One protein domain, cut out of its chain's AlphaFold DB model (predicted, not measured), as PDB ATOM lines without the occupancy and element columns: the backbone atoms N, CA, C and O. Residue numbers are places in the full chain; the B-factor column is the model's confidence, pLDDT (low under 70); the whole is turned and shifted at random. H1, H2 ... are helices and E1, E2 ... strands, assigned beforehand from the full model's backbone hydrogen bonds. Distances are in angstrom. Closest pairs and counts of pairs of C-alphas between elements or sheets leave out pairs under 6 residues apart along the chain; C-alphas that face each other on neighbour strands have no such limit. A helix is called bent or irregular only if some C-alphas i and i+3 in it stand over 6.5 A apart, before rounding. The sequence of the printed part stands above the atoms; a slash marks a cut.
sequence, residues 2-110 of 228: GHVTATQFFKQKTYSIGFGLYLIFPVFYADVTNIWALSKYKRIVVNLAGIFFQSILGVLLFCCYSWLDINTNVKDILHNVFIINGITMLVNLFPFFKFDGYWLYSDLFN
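AT A GLANCE: This is residues 2 to 110 of the 228 residues of an uncharacterized protein of Chryseobacterium sp. HMWF028 (UniProt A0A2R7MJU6). A small two-stranded hairpin, E1 and E2, and three short helices, H1, H2 and H5, gather about one end of a long helical hairpin made by H3 and H4. H3 is the hub, with H1, H2 and H5 packed on its first part, and at the far end the turn of residues 67 to 73 sticks out free. The printed part has 109 residues with five named helices and two named strands, in the order H1, E1, E2, H2, H3, H4, H5; the sheet, E1 - E2, is antiparallel, and the class is mostly helix. The whole is only just loose, close to compact, with a radius of gyration of the C-alphas of 16.0 A, and elongated, with spans of 50 by 31 by 27 A.

IN THESE COORDINATES: The sheet has E1, residues 17 to 22, 15.1 A long, and E2, residues 25 to 30, 15.8 A long. H1, residues 2 to 9, begins at C-alpha 2 (215.066, 172.300, 290.181). H2 holds residues 33 to 37; it is neither bent nor irregular, but only just: C-alphas 33 and 36 are 6.4 A apart. H3, residues 40 to 67, spans 40.1 A, with a kink of 35 degrees near residue 50. H4, residues 72 to 93, spans 31.8 A. H5, residues 100 to 108, spans 12.0 A and ends at C-alpha 108 (217.228, 155.522, 297.889).

HOW THE PARTS SIT: E1 and E2 form a hairpin, their directions 148 degrees apart; N 18 and O 29 are 2.9 A apart and N 27 and O 20 2.8 A, both within hydrogen-bond range. E1 and E2 are apart from H3, H4 and H5. The closest C-alphas of E2 and H1, those of Ala 30 and Val 4, are 6.7 A apart. H3 touches H1 with residues 45 to 53 alone, closest at the C-alphas of Gly 50 and Gly 2, 4.5 A, at a steep tilt of 52 degrees, opposite ways. With residues 42 to 46 alone it touches H2, closest at the C-alphas of Arg 43 and Ile 35, 6.0 A. H3 touches H5 with residues 40 to 51 alone, closest at the C-alphas of Asn 47 and Leu 104, 5.8 A, at a steep tilt of 39 degrees, opposite ways. H3 and H4 form a helical hairpin at a shallow tilt of 16 degrees; their closest C-alphas, Leu 61 and Phe 82, are 5.8 A apart. H4 and H5 touch only at the corner, closest at the C-alphas of Leu 93 and Gly 101, 3.9 A. Every O i to N i+4 pair is within hydrogen-bond range in H1, H4 and H5; H3 has 22 of 24, and H2 0 of 1, with 2 of 2 O i to N i+3 pairs within range.

THE WHOLE: The C-alphas farthest apart, those of Ala 37 and Asn 71, are 50.1 A apart. The printed part has no cut, and no link is long. The mean pLDDT of the printed part is 91.2; residues 24 to 25 are under 70.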
ATOM      1  N   GLY A   2     215.437 172.968 288.920       85.38
ATOM      2  CA  GLY A   2     215.066 172.300 290.181       85.38
ATOM      3  C   GLY A   2     216.242 171.814 291.041       85.38
ATOM      4  O   GLY A   2     216.376 172.232 292.188       85.38
ATOM      5  N   HIS A   3     217.171 171.029 290.483       89.69
ATOM      6  CA  HIS A   3     218.333 170.539 291.244       89.69
ATOM      7  C   HIS A   3     219.203 171.655 291.838       89.69
ATOM      8  O   HIS A   3     219.639 171.556 292.981       89.69
ATOM      9  N   VAL A   4     219.434 172.737 291.086       91.00
ATOM     10  CA  VAL A   4     220.228 173.891 291.543       91.00
ATOM     11  C   VAL A   4     219.531 174.574 292.710       91.00
ATOM     12  O   VAL A   4     220.146 174.755 293.756       91.00
ATOM     13  N   THR A   5     218.234 174.861 292.566       91.06
ATOM     14  CA  THR A   5     217.445 175.516 293.618       91.06
ATOM     15  C   THR A   5     217.435 174.706 294.917       91.06
ATOM     16  O   THR A   5     217.705 175.251 295.984       91.06
ATOM     17  N   ALA A   6     217.236 173.385 294.840       93.00
ATOM     18  CA  ALA A   6     217.268 172.513 296.013       93.00
ATOM     19  C   ALA A   6     218.675 172.399 296.629       93.00
ATOM     20  O   ALA A   6     218.821 172.350 297.850       93.00
ATOM     21  N   THR A   7     219.725 172.397 295.806       93.06
ATOM     22  CA  THR A   7     221.118 172.377 296.287       93.06
ATOM     23  C   THR A   7     221.449 173.653 297.062       93.06
ATOM     24  O   THR A   7     221.989 173.585 298.170       93.06
ATOM     25  N   GLN A   8     221.061 174.811 296.520       92.75
ATOM     26  CA  GLN A   8     221.230 176.114 297.166       92.75
ATOM     27  C   GLN A   8     220.392 176.234 298.444       92.75
ATOM     28  O   GLN A   8     220.891 176.739 299.449       92.75
ATOM     29  N   PHE A   9     219.165 175.702 298.452       94.25
ATOM     30  CA  PHE A   9     218.325 175.629 299.651       94.25
ATOM     31  C   PHE A   9     219.025 174.882 300.799       94.25
ATOM     32  O   PHE A   9     218.992 175.320 301.949       94.25
ATOM     33  N   PHE A  10     219.753 173.804 300.493       95.50
ATOM     34  CA  PHE A  10     220.579 173.088 301.473       95.50
ATOM     35  C   PHE A  10     221.960 173.713 301.724       95.50
ATOM     36  O   PHE A  10     222.816 173.065 302.333       95.50
ATOM     37  N   LYS A  11     222.173 174.967 301.305       93.56
ATOM     38  CA  LYS A  11     223.411 175.745 301.488       93.56
ATOM     39  C   LYS A  11     224.654 175.078 300.887       93.56
ATOM     40  O   LYS A  11     225.766 175.294 301.364       93.56
ATOM     41  N   GLN A  12     224.479 174.266 299.844       95.00
ATOM     42  CA  GLN A  12     225.588 173.680 299.093       95.00
ATOM     43  C   GLN A  12     225.895 174.511 297.850       95.00
ATOM     44  O   GLN A  12     225.000 175.085 297.229       95.00
ATOM     45  N   LYS A  13     227.177 174.567 297.472       90.31
ATOM     46  CA  LYS A  13     227.603 175.275 296.259       90.31
ATOM     47  C   LYS A  13     227.193 174.483 295.017       90.31
ATOM     48  O   LYS A  13     227.435 173.280 294.943       90.31
ATOM     49  N   THR A  14     226.640 175.182 294.038       88.44
ATOM     50  CA  THR A  14     226.407 174.694 292.674       88.44
ATOM     51  C   THR A  14     227.467 175.287 291.763       88.44
ATOM     52  O   THR A  14     227.809 176.455 291.942       88.44
ATOM     53  N   TYR A  15     227.981 174.517 290.809       83.06
ATOM     54  CA  TYR A  15     229.063 175.001 289.948       83.06
ATOM     55  C   TYR A  15     228.518 175.634 288.671       83.06
ATOM     56  O   TYR A  15     228.438 176.854 288.573       83.06
ATOM     57  N   SER A  16     228.109 174.821 287.704       84.12
ATOM     58  CA  SER A  16     227.669 175.299 286.397       84.12
ATOM     59  C   SER A  16     226.366 174.635 285.964       84.12
ATOM     60  O   SER A  16     226.086 173.478 286.274       84.12
ATOM     61  N   ILE A  17     225.552 175.395 285.236       88.38
ATOM     62  CA  ILE A  17     224.502 174.846 284.381       88.38
ATOM     63  C   ILE A  17     225.081 174.859 282.977       88.38
ATOM     64  O   ILE A  17     225.614 175.876 282.536       88.38
ATOM     65  N   GLY A  18     225.012 173.724 282.298       84.69
ATOM     66  CA  GLY A  18     225.626 173.560 280.999       84.69
ATOM     67  C   GLY A  18     224.765 172.756 280.049       84.69
ATOM     68  O   GLY A  18     223.704 172.225 280.388       84.69
ATOM     69  N   PHE A  19     225.280 172.665 278.837       87.00
ATOM     70  CA  PHE A  19     224.757 171.833 277.777       87.00
ATOM     71  C   PHE A  19     225.807 170.782 277.426       87.00
ATOM     72  O   PHE A  19     227.003 171.077 277.381       87.00
ATOM     73  N   GLY A  20     225.373 169.547 277.210       83.19
ATOM     74  CA  GLY A  20     226.241 168.441 276.831       83.19
ATOM     75  C   GLY A  20     225.537 167.466 275.901       83.19
ATOM     76  O   GLY A  20     224.346 167.588 275.626       83.19
ATOM     77  N   LEU A  21     226.284 166.470 275.432       77.75
ATOM     78  CA  LEU A  21     225.746 165.376 274.630       77.75
ATOM     79  C   LEU A  21     225.805 164.076 275.428       77.75
ATOM     80  O   LEU A  21     226.885 163.573 275.754       77.75
ATOM     81  N   TYR A  22     224.637 163.507 275.730       75.38
ATOM     82  CA  TYR A  22     224.540 162.160 276.278       75.38
ATOM     83  C   TYR A  22     224.243 161.175 275.148       75.38
ATOM     84  O   TYR A  22     223.136 161.128 274.618       75.38
ATOM     85  N   LEU A  23     225.251 160.373 274.783       71.56
ATOM     86  CA  LEU A  23     225.270 159.570 273.549       71.56
ATOM     87  C   LEU A  23     225.268 160.477 272.315       71.56
ATOM     88  O   LEU A  23     226.352 160.831 271.869       71.56
ATOM     89  N   ILE A  24     224.099 160.888 271.826       68.25
ATOM     90  CA  ILE A  24     223.961 161.983 270.849       68.25
ATOM     91  C   ILE A  24     222.839 162.960 271.229       68.25
ATOM     92  O   ILE A  24     222.574 163.901 270.488       68.25
ATOM     93  N   PHE A  25     222.146 162.728 272.348       69.06
ATOM     94  CA  PHE A  25     221.042 163.586 272.745       69.06
ATOM     95  C   PHE A  25     221.580 164.850 273.407       69.06
ATOM     96  O   PHE A  25     222.409 164.737 274.322       69.06
ATOM     97  N   PRO A  26     221.096 166.031 272.993       76.75
ATOM     98  CA  PRO A  26     221.320 167.245 273.750       76.75
ATOM     99  C   PRO A  26     220.747 167.069 275.154       76.75
ATOM    100  O   PRO A  26     219.573 166.738 275.319       76.75
ATOM    101  N   VAL A  27     221.579 167.275 276.168       80.31
ATOM    102  CA  VAL A  27     221.158 167.262 277.566       80.31
ATOM    103  C   VAL A  27     221.589 168.550 278.240       80.31
ATOM    104  O   VAL A  27     222.745 168.969 278.161       80.31
ATOM    105  N   PHE A  28     220.649 169.167 278.943       84.56
ATOM    106  CA  PHE A  28     220.965 170.214 279.899       84.56
ATOM    107  C   PHE A  28     221.330 169.549 281.218       84.56
ATOM    108  O   PHE A  28     220.581 168.712 281.721       84.56
ATOM    109  N   TYR A  29     222.480 169.912 281.773       84.06
ATOM    110  CA  TYR A  29     222.928 169.390 283.056       84.06
ATOM    111  C   TYR A  29     223.180 170.532 284.034       84.06
ATOM    112  O   TYR A  29     223.492 171.657 283.648       84.06
ATOM    113  N   ALA A  30     223.034 170.228 285.319       87.75
ATOM    114  CA  ALA A  30     223.453 171.098 286.403       87.75
ATOM    115  C   ALA A  30     224.477 170.351 287.251       87.75
ATOM    116  O   ALA A  30     224.196 169.253 287.737       87.75
ATOM    117  N   ASP A  31     225.654 170.940 287.432       88.31
ATOM    118  CA  ASP A  31     226.669 170.395 288.318       88.31
ATOM    119  C   ASP A  31     226.303 170.690 289.780       88.31
ATOM    120  O   ASP A  31     226.495 171.791 290.314       88.31
ATOM    121  N   VAL A  32     225.748 169.656 290.411       91.44
ATOM    122  CA  VAL A  32     225.359 169.610 291.822       91.44
ATOM    123  C   VAL A  32     226.261 168.665 292.619       91.44
ATOM    124  O   VAL A  32     225.830 168.091 293.611       91.44
ATOM    125  N   THR A  33     227.526 168.491 292.224       89.31
ATOM    126  CA  THR A  33     228.434 167.501 292.841       89.31
ATOM    127  C   THR A  33     228.547 167.639 294.370       89.31
ATOM    128  O   THR A  33     228.648 166.641 295.077       89.31
ATOM    129  N   ASN A  34     228.436 168.842 294.936       92.00
ATOM    130  CA  ASN A  34     228.548 169.037 296.389       92.00
ATOM    131  C   ASN A  34     227.394 168.433 297.208       92.00
ATOM    132  O   ASN A  34     227.495 168.345 298.432       92.00
ATOM    133  N   ILE A  35     226.320 167.951 296.572       93.56
ATOM    134  CA  ILE A  35     225.238 167.267 297.293       93.56
ATOM    135  C   ILE A  35     225.719 165.986 297.978       93.56
ATOM    136  O   ILE A  35     225.081 165.546 298.927       93.56
ATOM    137  N   TRP A  36     226.851 165.401 297.566       91.31
ATOM    138  CA  TRP A  36     227.432 164.228 298.231       91.31
ATOM    139  C   TRP A  36     227.802 164.480 299.701       91.31
ATOM    140  O   TRP A  36     227.818 163.528 300.479       91.31
ATOM    141  N   ALA A  37     228.018 165.740 300.103       92.75
ATOM    142  CA  ALA A  37     228.222 166.123 301.504       92.75
ATOM    143  C   ALA A  37     226.921 166.122 302.336       92.75
ATOM    144  O   ALA A  37     226.960 166.207 303.563       92.75
ATOM    145  N   LEU A  38     225.754 166.046 301.690       93.81
ATOM    146  CA  LEU A  38     224.454 166.034 302.355       93.81
ATOM    147  C   LEU A  38     224.055 164.627 302.816       93.81
ATOM    148  O   LEU A  38     224.471 163.607 302.260       93.81
ATOM    149  N   SER A  39     223.152 164.575 303.800       94.81
ATOM    150  CA  SER A  39     222.502 163.330 304.210       94.81
ATOM    151  C   SER A  39     221.650 162.738 303.081       94.81
ATOM    152  O   SER A  39     221.159 163.452 302.204       94.81
ATOM    153  N   LYS A  40     221.432 161.418 303.131       93.56
ATOM    154  CA  LYS A  40     220.666 160.643 302.137       93.56
ATOM    155  C   LYS A  40     219.350 161.319 301.730       93.56
ATOM    156  O   LYS A  40     219.099 161.515 300.547       93.56
ATOM    157  N   TYR A  41     218.534 161.716 302.707       95.00
ATOM    158  CA  TYR A  41     217.225 162.328 302.455       95.00
ATOM    159  C   TYR A  41     217.327 163.664 301.719       95.00
ATOM    160  O   TYR A  41     216.545 163.927 300.812       95.00
ATOM    161  N   LYS A  42     218.327 164.485 302.048       95.62
ATOM    162  CA  LYS A  42     218.551 165.762 301.365       95.62
ATOM    163  C   LYS A  42     218.994 165.551 299.916       95.62
ATOM    164  O   LYS A  42     218.511 166.255 299.039       95.62
ATOM    165  N   ARG A  43     219.838 164.546 299.642       94.50
ATOM    166  CA  ARG A  43     220.201 164.181 298.259       94.50
ATOM    167  C   ARG A  43     218.992 163.713 297.453       94.50
ATOM    168  O   ARG A  43     218.811 164.162 296.329       94.50
ATOM    169  N   ILE A  44     218.120 162.900 298.056       94.94
ATOM    170  CA  ILE A  44     216.855 162.473 297.434       94.94
ATOM    171  C   ILE A  44     215.991 163.685 297.066       94.94
ATOM    172  O   ILE A  44     215.508 163.752 295.941       94.94
ATOM    173  N   VAL A  45     215.840 164.660 297.969       95.50
ATOM    174  CA  VAL A  45     215.093 165.898 297.681       95.50
ATOM    175  C   VAL A  45     215.712 166.654 296.506       95.50
ATOM    176  O   VAL A  45     214.987 167.074 295.609       95.50
ATOM    177  N   VAL A  46     217.043 166.784 296.460       94.25
ATOM    178  CA  VAL A  46     217.709 167.433 295.321       94.25
ATOM    179  C   VAL A  46     217.464 166.672 294.018       94.25
ATOM    180  O   VAL A  46     217.142 167.303 293.013       94.25
ATOM    181  N   ASN A  47     217.568 165.342 294.010       92.75
ATOM    182  CA  ASN A  47     217.331 164.528 292.813       92.75
ATOM    183  C   ASN A  47     215.859 164.571 292.364       92.75
ATOM    184  O   ASN A  47     215.584 164.559 291.170       92.75
ATOM    185  N   LEU A  48     214.908 164.677 293.295       94.19
ATOM    186  CA  LEU A  48     213.485 164.829 292.973       94.19
ATOM    187  C   LEU A  48     213.116 166.243 292.527       94.19
ATOM    188  O   LEU A  48     212.109 166.414 291.847       94.19
ATOM    189  N   ALA A  49     213.920 167.254 292.860       93.75
ATOM    190  CA  ALA A  49     213.619 168.633 292.505       93.75
ATOM    191  C   ALA A  49     213.517 168.840 290.983       93.75
ATOM    192  O   ALA A  49     212.706 169.642 290.536       93.75
ATOM    193  N   GLY A  50     214.286 168.112 290.166       89.69
ATOM    194  CA  GLY A  50     214.133 168.144 288.704       89.69
ATOM    195  C   GLY A  50     212.722 167.752 288.260       89.69
ATOM    196  O   GLY A  50     212.034 168.532 287.600       89.69
ATOM    197  N   ILE A  51     212.272 166.584 288.717       93.19
ATOM    198  CA  ILE A  51     210.946 166.020 288.433       93.19
ATOM    199  C   ILE A  51     209.827 166.890 289.006       93.19
ATOM    200  O   ILE A  51     208.819 167.105 288.344       93.19
ATOM    201  N   PHE A  52     210.017 167.453 290.198       94.75
ATOM    202  CA  PHE A  52     209.055 168.364 290.817       94.75
ATOM    203  C   PHE A  52     208.825 169.632 289.980       94.75
ATOM    204  O   PHE A  52     207.690 170.042 289.759       94.75
ATOM    205  N   PHE A  53     209.883 170.252 289.454       92.94
ATOM    206  CA  PHE A  53     209.711 171.411 288.572       92.94
ATOM    207  C   PHE A  53     209.114 171.020 287.212       92.94
ATOM    208  O   PHE A  53     208.344 171.793 286.641       92.94
ATOM    209  N   GLN A  54     209.429 169.825 286.698       93.19
ATOM    210  CA  GLN A  54     208.779 169.302 285.494       93.19
ATOM    211  C   GLN A  54     207.281 169.064 285.709       93.19
ATOM    212  O   GLN A  54     206.500 169.412 284.828       93.19
ATOM    213  N   SER A  55     206.864 168.550 286.871       95.25
ATOM    214  CA  SER A  55     205.447 168.327 287.164       95.25
ATOM    215  C   SER A  55     204.676 169.637 287.331       95.25
ATOM    216  O   SER A  55     203.565 169.738 286.817       95.25
ATOM    217  N   ILE A  56     205.272 170.665 287.950       96.50
ATOM    218  CA  ILE A  56     204.685 172.018 287.985       96.50
ATOM    219  C   ILE A  56     204.445 172.529 286.562       96.50
ATOM    220  O   ILE A  56     203.352 173.003 286.260       96.50
ATOM    221  N   LEU A  57     205.439 172.407 285.674       95.31
ATOM    222  CA  LEU A  57     205.279 172.800 284.274       95.31
ATOM    223  C   LEU A  57     204.157 172.004 283.589       95.31
ATOM    224  O   LEU A  57     203.355 172.593 282.872       95.31
ATOM    225  N   GLY A  58     204.065 170.697 283.839       96.44
ATOM    226  CA  GLY A  58     202.984 169.852 283.327       96.44
ATOM    227  C   GLY A  58     201.597 170.317 283.781       96.44
ATOM    228  O   GLY A  58     200.690 170.419 282.957       96.44
ATOM    229  N   VAL A  59     201.440 170.671 285.062       97.00
ATOM    230  CA  VAL A  59     200.188 171.237 285.592       97.00
ATOM    231  C   VAL A  59     199.866 172.563 284.904       97.00
ATOM    232  O   VAL A  59     198.751 172.732 284.427       97.00
ATOM    233  N   LEU A  60     200.838 173.472 284.778       96.62
ATOM    234  CA  LEU A  60     200.632 174.752 284.091       96.62
ATOM    235  C   LEU A  60     200.203 174.556 282.631       96.62
ATOM    236  O   LEU A  60     199.256 175.197 282.185       96.62
ATOM    237  N   LEU A  61     200.851 173.646 281.899       95.94
ATOM    238  CA  LEU A  61     200.489 173.320 280.517       95.94
ATOM    239  C   LEU A  61     199.063 172.767 280.419       95.94
ATOM    240  O   LEU A  61     198.310 173.184 279.541       95.94
ATOM    241  N   PHE A  62     198.678 171.875 281.334       95.25
ATOM    242  CA  PHE A  62     197.326 171.321 281.390       95.25
ATOM    243  C   PHE A  62     196.273 172.391 281.700       95.25
ATOM    244  O   PHE A  62     195.234 172.443 281.041       95.25
ATOM    245  N   CYS A  63     196.549 173.273 282.663       95.94
ATOM    246  CA  CYS A  63     195.686 174.401 283.002       95.94
ATOM    247  C   CYS A  63     195.516 175.353 281.809       95.94
ATOM    248  O   CYS A  63     194.390 175.699 281.463       95.94
ATOM    249  N   CYS A  64     196.612 175.714 281.134       94.31
ATOM    250  CA  CYS A  64     196.578 176.540 279.927       94.31
ATOM    251  C   CYS A  64     195.764 175.882 278.805       94.31
ATOM    252  O   CYS A  64     194.938 176.540 278.182       94.31
ATOM    253  N   TYR A  65     195.962 174.584 278.569       92.62
ATOM    254  CA  TYR A  65     195.205 173.818 277.577       92.62
ATOM    255  C   TYR A  65     193.700 173.749 277.897       92.62
ATOM    256  O   TYR A  65     192.871 173.779 276.986       92.62
ATOM    257  N   SER A  66     193.347 173.643 279.181       92.38
ATOM    258  CA  SER A  66     191.967 173.405 279.624       92.38
ATOM    259  C   SER A  66     191.140 174.680 279.774       92.38
ATOM    260  O   SER A  66     189.932 174.630 279.555       92.38
ATOM    261  N   TRP A  67     191.761 175.797 280.167       92.88
ATOM    262  CA  TRP A  67     191.041 177.005 280.593       92.88
ATOM    263  C   TRP A  67     191.289 178.250 279.747       92.88
ATOM    264  O   TRP A  67     190.580 179.235 279.935       92.88
ATOM    265  N   LEU A  68     192.273 178.254 278.844       92.00
ATOM    266  CA  LEU A  68     192.477 179.398 277.959       92.00
ATOM    267  C   LEU A  68     191.672 179.224 276.670       92.00
ATOM    268  O   LEU A  68     191.831 178.235 275.950       92.00
ATOM    269  N   ASP A  69     190.868 180.232 276.346       90.00
ATOM    270  CA  ASP A  69     190.197 180.347 275.053       90.00
ATOM    271  C   ASP A  69     191.198 180.828 273.993       90.00
ATOM    272  O   ASP A  69     191.366 182.021 273.739       90.00
ATOM    273  N   ILE A  70     191.919 179.877 273.398       91.19
ATOM    274  CA  ILE A  70     192.911 180.110 272.340       91.19
ATOM    275  C   ILE A  70     192.477 179.356 271.076       91.19
ATOM    276  O   ILE A  70     191.695 178.407 271.139       91.19
ATOM    277  N   ASN A  71     192.985 179.767 269.909       92.56
ATOM    278  CA  ASN A  71     192.736 179.061 268.654       92.56
ATOM    279  C   ASN A  71     193.114 177.563 268.726       92.56
ATOM    280  O   ASN A  71     193.948 177.130 269.528       92.56
ATOM    281  N   THR A  72     192.513 176.775 267.833       90.75
ATOM    282  CA  THR A  72     192.699 175.318 267.760       90.75
ATOM    283  C   THR A  72     194.163 174.921 267.571       90.75
ATOM    284  O   THR A  72     194.653 174.046 268.276       90.75
ATOM    285  N   ASN A  73     194.899 175.624 266.706       91.94
ATOM    286  CA  ASN A  73     196.298 175.296 266.405       91.94
ATOM    287  C   ASN A  73     197.212 175.416 267.638       91.94
ATOM    288  O   ASN A  73     198.065 174.563 267.874       91.94
ATOM    289  N   VAL A  74     197.054 176.468 268.443       92.44
ATOM    290  CA  VAL A  74     197.841 176.668 269.669       92.44
ATOM    291  C   VAL A  74     197.418 175.670 270.741       92.44
ATOM    292  O   VAL A  74     198.271 175.170 271.475       92.44
ATOM    293  N   LYS A  75     196.128 175.326 270.807       93.00
ATOM    294  CA  LYS A  75     195.625 174.292 271.716       93.00
ATOM    295  C   LYS A  75     196.246 172.922 271.415       93.00
ATOM    296  O   LYS A  75     196.687 172.247 272.347       93.00
ATOM    297  N   ASP A  76     196.382 172.561 270.140       92.94
ATOM    298  CA  ASP A  76     197.061 171.330 269.712       92.94
ATOM    299  C   ASP A  76     198.555 171.342 270.063       92.94
ATOM    300  O   ASP A  76     199.099 170.343 270.541       92.94
ATOM    301  N   ILE A  77     199.227 172.486 269.895       94.12
ATOM    302  CA  ILE A  77     200.628 172.652 270.310       94.12
ATOM    303  C   ILE A  77     200.766 172.457 271.825       94.12
ATOM    304  O   ILE A  77     201.631 171.694 272.257       94.12
ATOM    305  N   LEU A  78     199.915 173.091 272.638       94.62
ATOM    306  CA  LEU A  78     199.939 172.948 274.100       94.62
ATOM    307  C   LEU A  78     199.713 171.498 274.533       94.62
ATOM    308  O   LEU A  78     200.444 170.999 275.389       94.62
ATOM    309  N   HIS A  79     198.750 170.814 273.912       94.12
ATOM    310  CA  HIS A  79     198.501 169.397 274.154       94.12
ATOM    311  C   HIS A  79     199.740 168.548 273.840       94.12
ATOM    312  O   HIS A  79     200.193 167.773 274.683       94.12
ATOM    313  N   ASN A  80     200.351 168.740 272.671       94.50
ATOM    314  CA  ASN A  80     201.550 167.999 272.284       94.50
ATOM    315  C   ASN A  80     202.727 168.275 273.231       94.50
ATOM    316  O   ASN A  80     203.417 167.342 273.642       94.50
ATOM    317  N   VAL A  81     202.940 169.532 273.633       95.88
ATOM    318  CA  VAL A  81     203.992 169.901 274.594       95.88
ATOM    319  C   VAL A  81     203.726 169.287 275.971       95.88
ATOM    320  O   VAL A  81     204.668 168.802 276.599       95.88
ATOM    321  N   PHE A  82     202.472 169.240 276.427       96.25
ATOM    322  CA  PHE A  82     202.084 168.556 277.665       96.25
ATOM    323  C   PHE A  82     202.411 167.058 277.613       96.25
ATOM    324  O   PHE A  82     203.074 166.539 278.515       96.25
ATOM    325  N   ILE A  83     202.028 166.374 276.531       96.56
ATOM    326  CA  ILE A  83     202.324 164.948 276.345       96.56
ATOM    327  C   ILE A  83     203.840 164.706 276.297       96.56
ATOM    328  O   ILE A  83     204.347 163.825 276.996       96.56
ATOM    329  N   ILE A  84     204.586 165.512 275.536       95.12
ATOM    330  CA  ILE A  84     206.051 165.413 275.449       95.12
ATOM    331  C   ILE A  84     206.705 165.662 276.815       95.12
ATOM    332  O   ILE A  84     207.629 164.934 277.187       95.12
ATOM    333  N   ASN A  85     206.233 166.647 277.585       94.94
ATOM    334  CA  ASN A  85     206.712 166.913 278.942       94.94
ATOM    335  C   ASN A  85     206.497 165.695 279.856       94.94
ATOM    336  O   ASN A  85     207.449 165.255 280.502       94.94
ATOM    337  N   GLY A  86     205.300 165.101 279.837       95.25
ATOM    338  CA  GLY A  86     204.981 163.904 280.616       95.25
ATOM    339  C   GLY A  86     205.854 162.702 280.243       95.25
ATOM    340  O   GLY A  86     206.432 162.059 281.121       95.25
ATOM    341  N   ILE A  87     206.035 162.440 278.945       94.44
ATOM    342  CA  ILE A  87     206.934 161.380 278.461       94.44
ATOM    343  C   ILE A  87     208.378 161.654 278.899       94.44
ATOM    344  O   ILE A  87     209.051 160.751 279.392       94.44
ATOM    345  N   THR A  88     208.855 162.895 278.772       91.69
ATOM    346  CA  THR A  88     210.220 163.282 279.170       91.69
ATOM    347  C   THR A  88     210.437 163.083 280.669       91.69
ATOM    348  O   THR A  88     211.471 162.556 281.078       91.69
ATOM    349  N   MET A  89     209.449 163.442 281.491       93.56
ATOM    350  CA  MET A  89     209.477 163.225 282.936       93.56
ATOM    351  C   MET A  89     209.553 161.731 283.276       93.56
ATOM    352  O   MET A  89     210.381 161.330 284.098       93.56
ATOM    353  N   LEU A  90     208.748 160.893 282.613       93.44
ATOM    354  CA  LEU A  90     208.808 159.441 282.787       93.44
ATOM    355  C   LEU A  90     210.185 158.900 282.398       93.44
ATOM    356  O   LEU A  90     210.792 158.199 283.201       93.44
ATOM    357  N   VAL A  91     210.707 159.273 281.223       90.88
ATOM    358  CA  VAL A  91     212.048 158.883 280.747       90.88
ATOM    359  C   VAL A  91     213.131 159.279 281.749       90.88
ATOM    360  O   VAL A  91     213.998 158.460 282.052       90.88
ATOM    361  N   ASN A  92     213.061 160.481 282.323       91.12
ATOM    362  CA  ASN A  92     214.019 160.931 283.333       91.12
ATOM    363  C   ASN A  92     213.978 160.088 284.613       91.12
ATOM    364  O   ASN A  92     215.017 159.896 285.244       91.12
ATOM    365  N   LEU A  93     212.816 159.541 284.976       92.88
ATOM    366  CA  LEU A  93     212.654 158.633 286.114       92.88
ATOM    367  C   LEU A  93     213.138 157.201 285.835       92.88
ATOM    368  O   LEU A  93     213.333 156.442 286.788       92.88
ATOM    369  N   PHE A  94     213.386 156.810 284.577       92.75
ATOM    370  CA  PHE A  94     213.933 155.482 284.284       92.75
ATOM    371  C   PHE A  94     215.370 155.355 284.824       92.75
ATOM    372  O   PHE A  94     216.277 156.052 284.362       92.75
ATOM    373  N   PRO A  95     215.648 154.403 285.737       92.06
ATOM    374  CA  PRO A  95     216.930 154.339 286.437       92.06
ATOM    375  C   PRO A  95     218.071 153.746 285.597       92.06
ATOM    376  O   PRO A  95     219.204 153.644 286.059       92.06
ATOM    377  N   PHE A  96     217.799 153.307 284.368       90.31
ATOM    378  CA  PHE A  96     218.741 152.524 283.564       90.31
ATOM    379  C   PHE A  96     219.754 153.372 282.790       90.31
ATOM    380  O   PHE A  96     220.777 152.843 282.339       90.31
ATOM    381  N   PHE A  97     219.475 154.658 282.611       87.25
ATOM    382  CA  PHE A  97     220.375 155.647 282.018       87.25
ATOM    383  C   PHE A  97     220.756 156.667 283.087       87.25
ATOM    384  O   PHE A  97     220.095 156.733 284.113       87.25
ATOM    385  N   LYS A  98     221.815 157.460 282.879       87.25
ATOM    386  CA  LYS A  98     222.275 158.458 283.870       87.25
ATOM    387  C   LYS A  98     221.372 159.705 283.916       87.25
ATOM    388  O   LYS A  98     221.867 160.824 283.832       87.25
ATOM    389  N   PHE A  99     220.070 159.484 284.017       89.94
ATOM    390  CA  PHE A  99     219.048 160.488 284.274       89.94
ATOM    391  C   PHE A  99     218.735 160.551 285.776       89.94
ATOM    392  O   PHE A  99     219.358 159.847 286.579       89.94
ATOM    393  N   ASP A 100     217.774 161.385 286.164       91.19
ATOM    394  CA  ASP A 100     217.417 161.632 287.566       91.19
ATOM    395  C   ASP A 100     217.033 160.349 288.313       91.19
ATOM    396  O   ASP A 100     217.446 160.142 289.455       91.19
ATOM    397  N   GLY A 101     216.342 159.425 287.643       93.69
ATOM    398  CA  GLY A 101     215.954 158.124 288.180       93.69
ATOM    399  C   GLY A 101     217.136 157.258 288.610       93.69
ATOM    400  O   GLY A 101     217.042 156.538 289.603       93.69
ATOM    401  N   TYR A 102     218.278 157.344 287.919       93.81
ATOM    402  CA  TYR A 102     219.482 156.592 288.292       93.81
ATOM    403  C   TYR A 102     220.066 157.098 289.610       93.81
ATOM    404  O   TYR A 102     220.411 156.302 290.487       93.81
ATOM    405  N   TRP A 103     220.157 158.419 289.762       92.75
ATOM    406  CA  TRP A 103     220.673 159.045 290.979       92.75
ATOM    407  C   TRP A 103     219.704 158.864 292.144       92.75
ATOM    408  O   TRP A 103     220.126 158.492 293.237       92.75
ATOM    409  N   LEU A 104     218.403 159.004 291.884       94.75
ATOM    410  CA  LEU A 104     217.347 158.723 292.848       94.75
ATOM    411  C   LEU A 104     217.409 157.274 293.347       94.75
ATOM    412  O   LEU A 104     217.437 157.055 294.554       94.75
ATOM    413  N   TYR A 105     217.495 156.287 292.448       95.31
ATOM    414  CA  TYR A 105     217.614 154.874 292.823       95.31
ATOM    415  C   TYR A 105     218.890 154.609 293.634       95.31
ATOM    416  O   TYR A 105     218.854 153.949 294.676       95.31
ATOM    417  N   SER A 106     220.020 155.158 293.179       93.31
ATOM    418  CA  SER A 106     221.304 155.081 293.881       93.31
ATOM    419  C   SER A 106     221.194 155.619 295.310       93.31
ATOM    420  O   SER A 106     221.642 154.960 296.248       93.31
ATOM    421  N   ASP A 107     220.580 156.785 295.504       93.88
ATOM    422  CA  ASP A 107     220.447 157.391 296.828       93.88
ATOM    423  C   ASP A 107     219.393 156.706 297.702       93.88
ATOM    424  O   ASP A 107     219.644 156.517 298.889       93.88
ATOM    425  N   LEU A 108     218.264 156.254 297.147       94.25
ATOM    426  CA  LEU A 108     217.228 155.522 297.889       94.25
ATOM    427  C   LEU A 108     217.772 154.248 298.538       94.25
ATOM    428  O   LEU A 108     217.439 153.949 299.689       94.25
ATOM    429  N   PHE A 109     218.654 153.535 297.840       92.25
ATOM    430  CA  PHE A 109     219.197 152.260 298.304       92.25
ATOM    431  C   PHE A 109     220.647 152.339 298.795       92.25
ATOM    432  O   PHE A 109     221.240 151.307 299.096       92.25
ATOM    433  N   ASN A 110     221.227 153.543 298.914       90.12
ATOM    434  CA  ASN A 110     222.638 153.740 299.273       90.12
ATOM    435  C   ASN A 110     223.590 152.906 298.388       90.12
ATOM    436  O   ASN A 110     224.543 152.274 298.854       90.12
TER     437      ASN A 110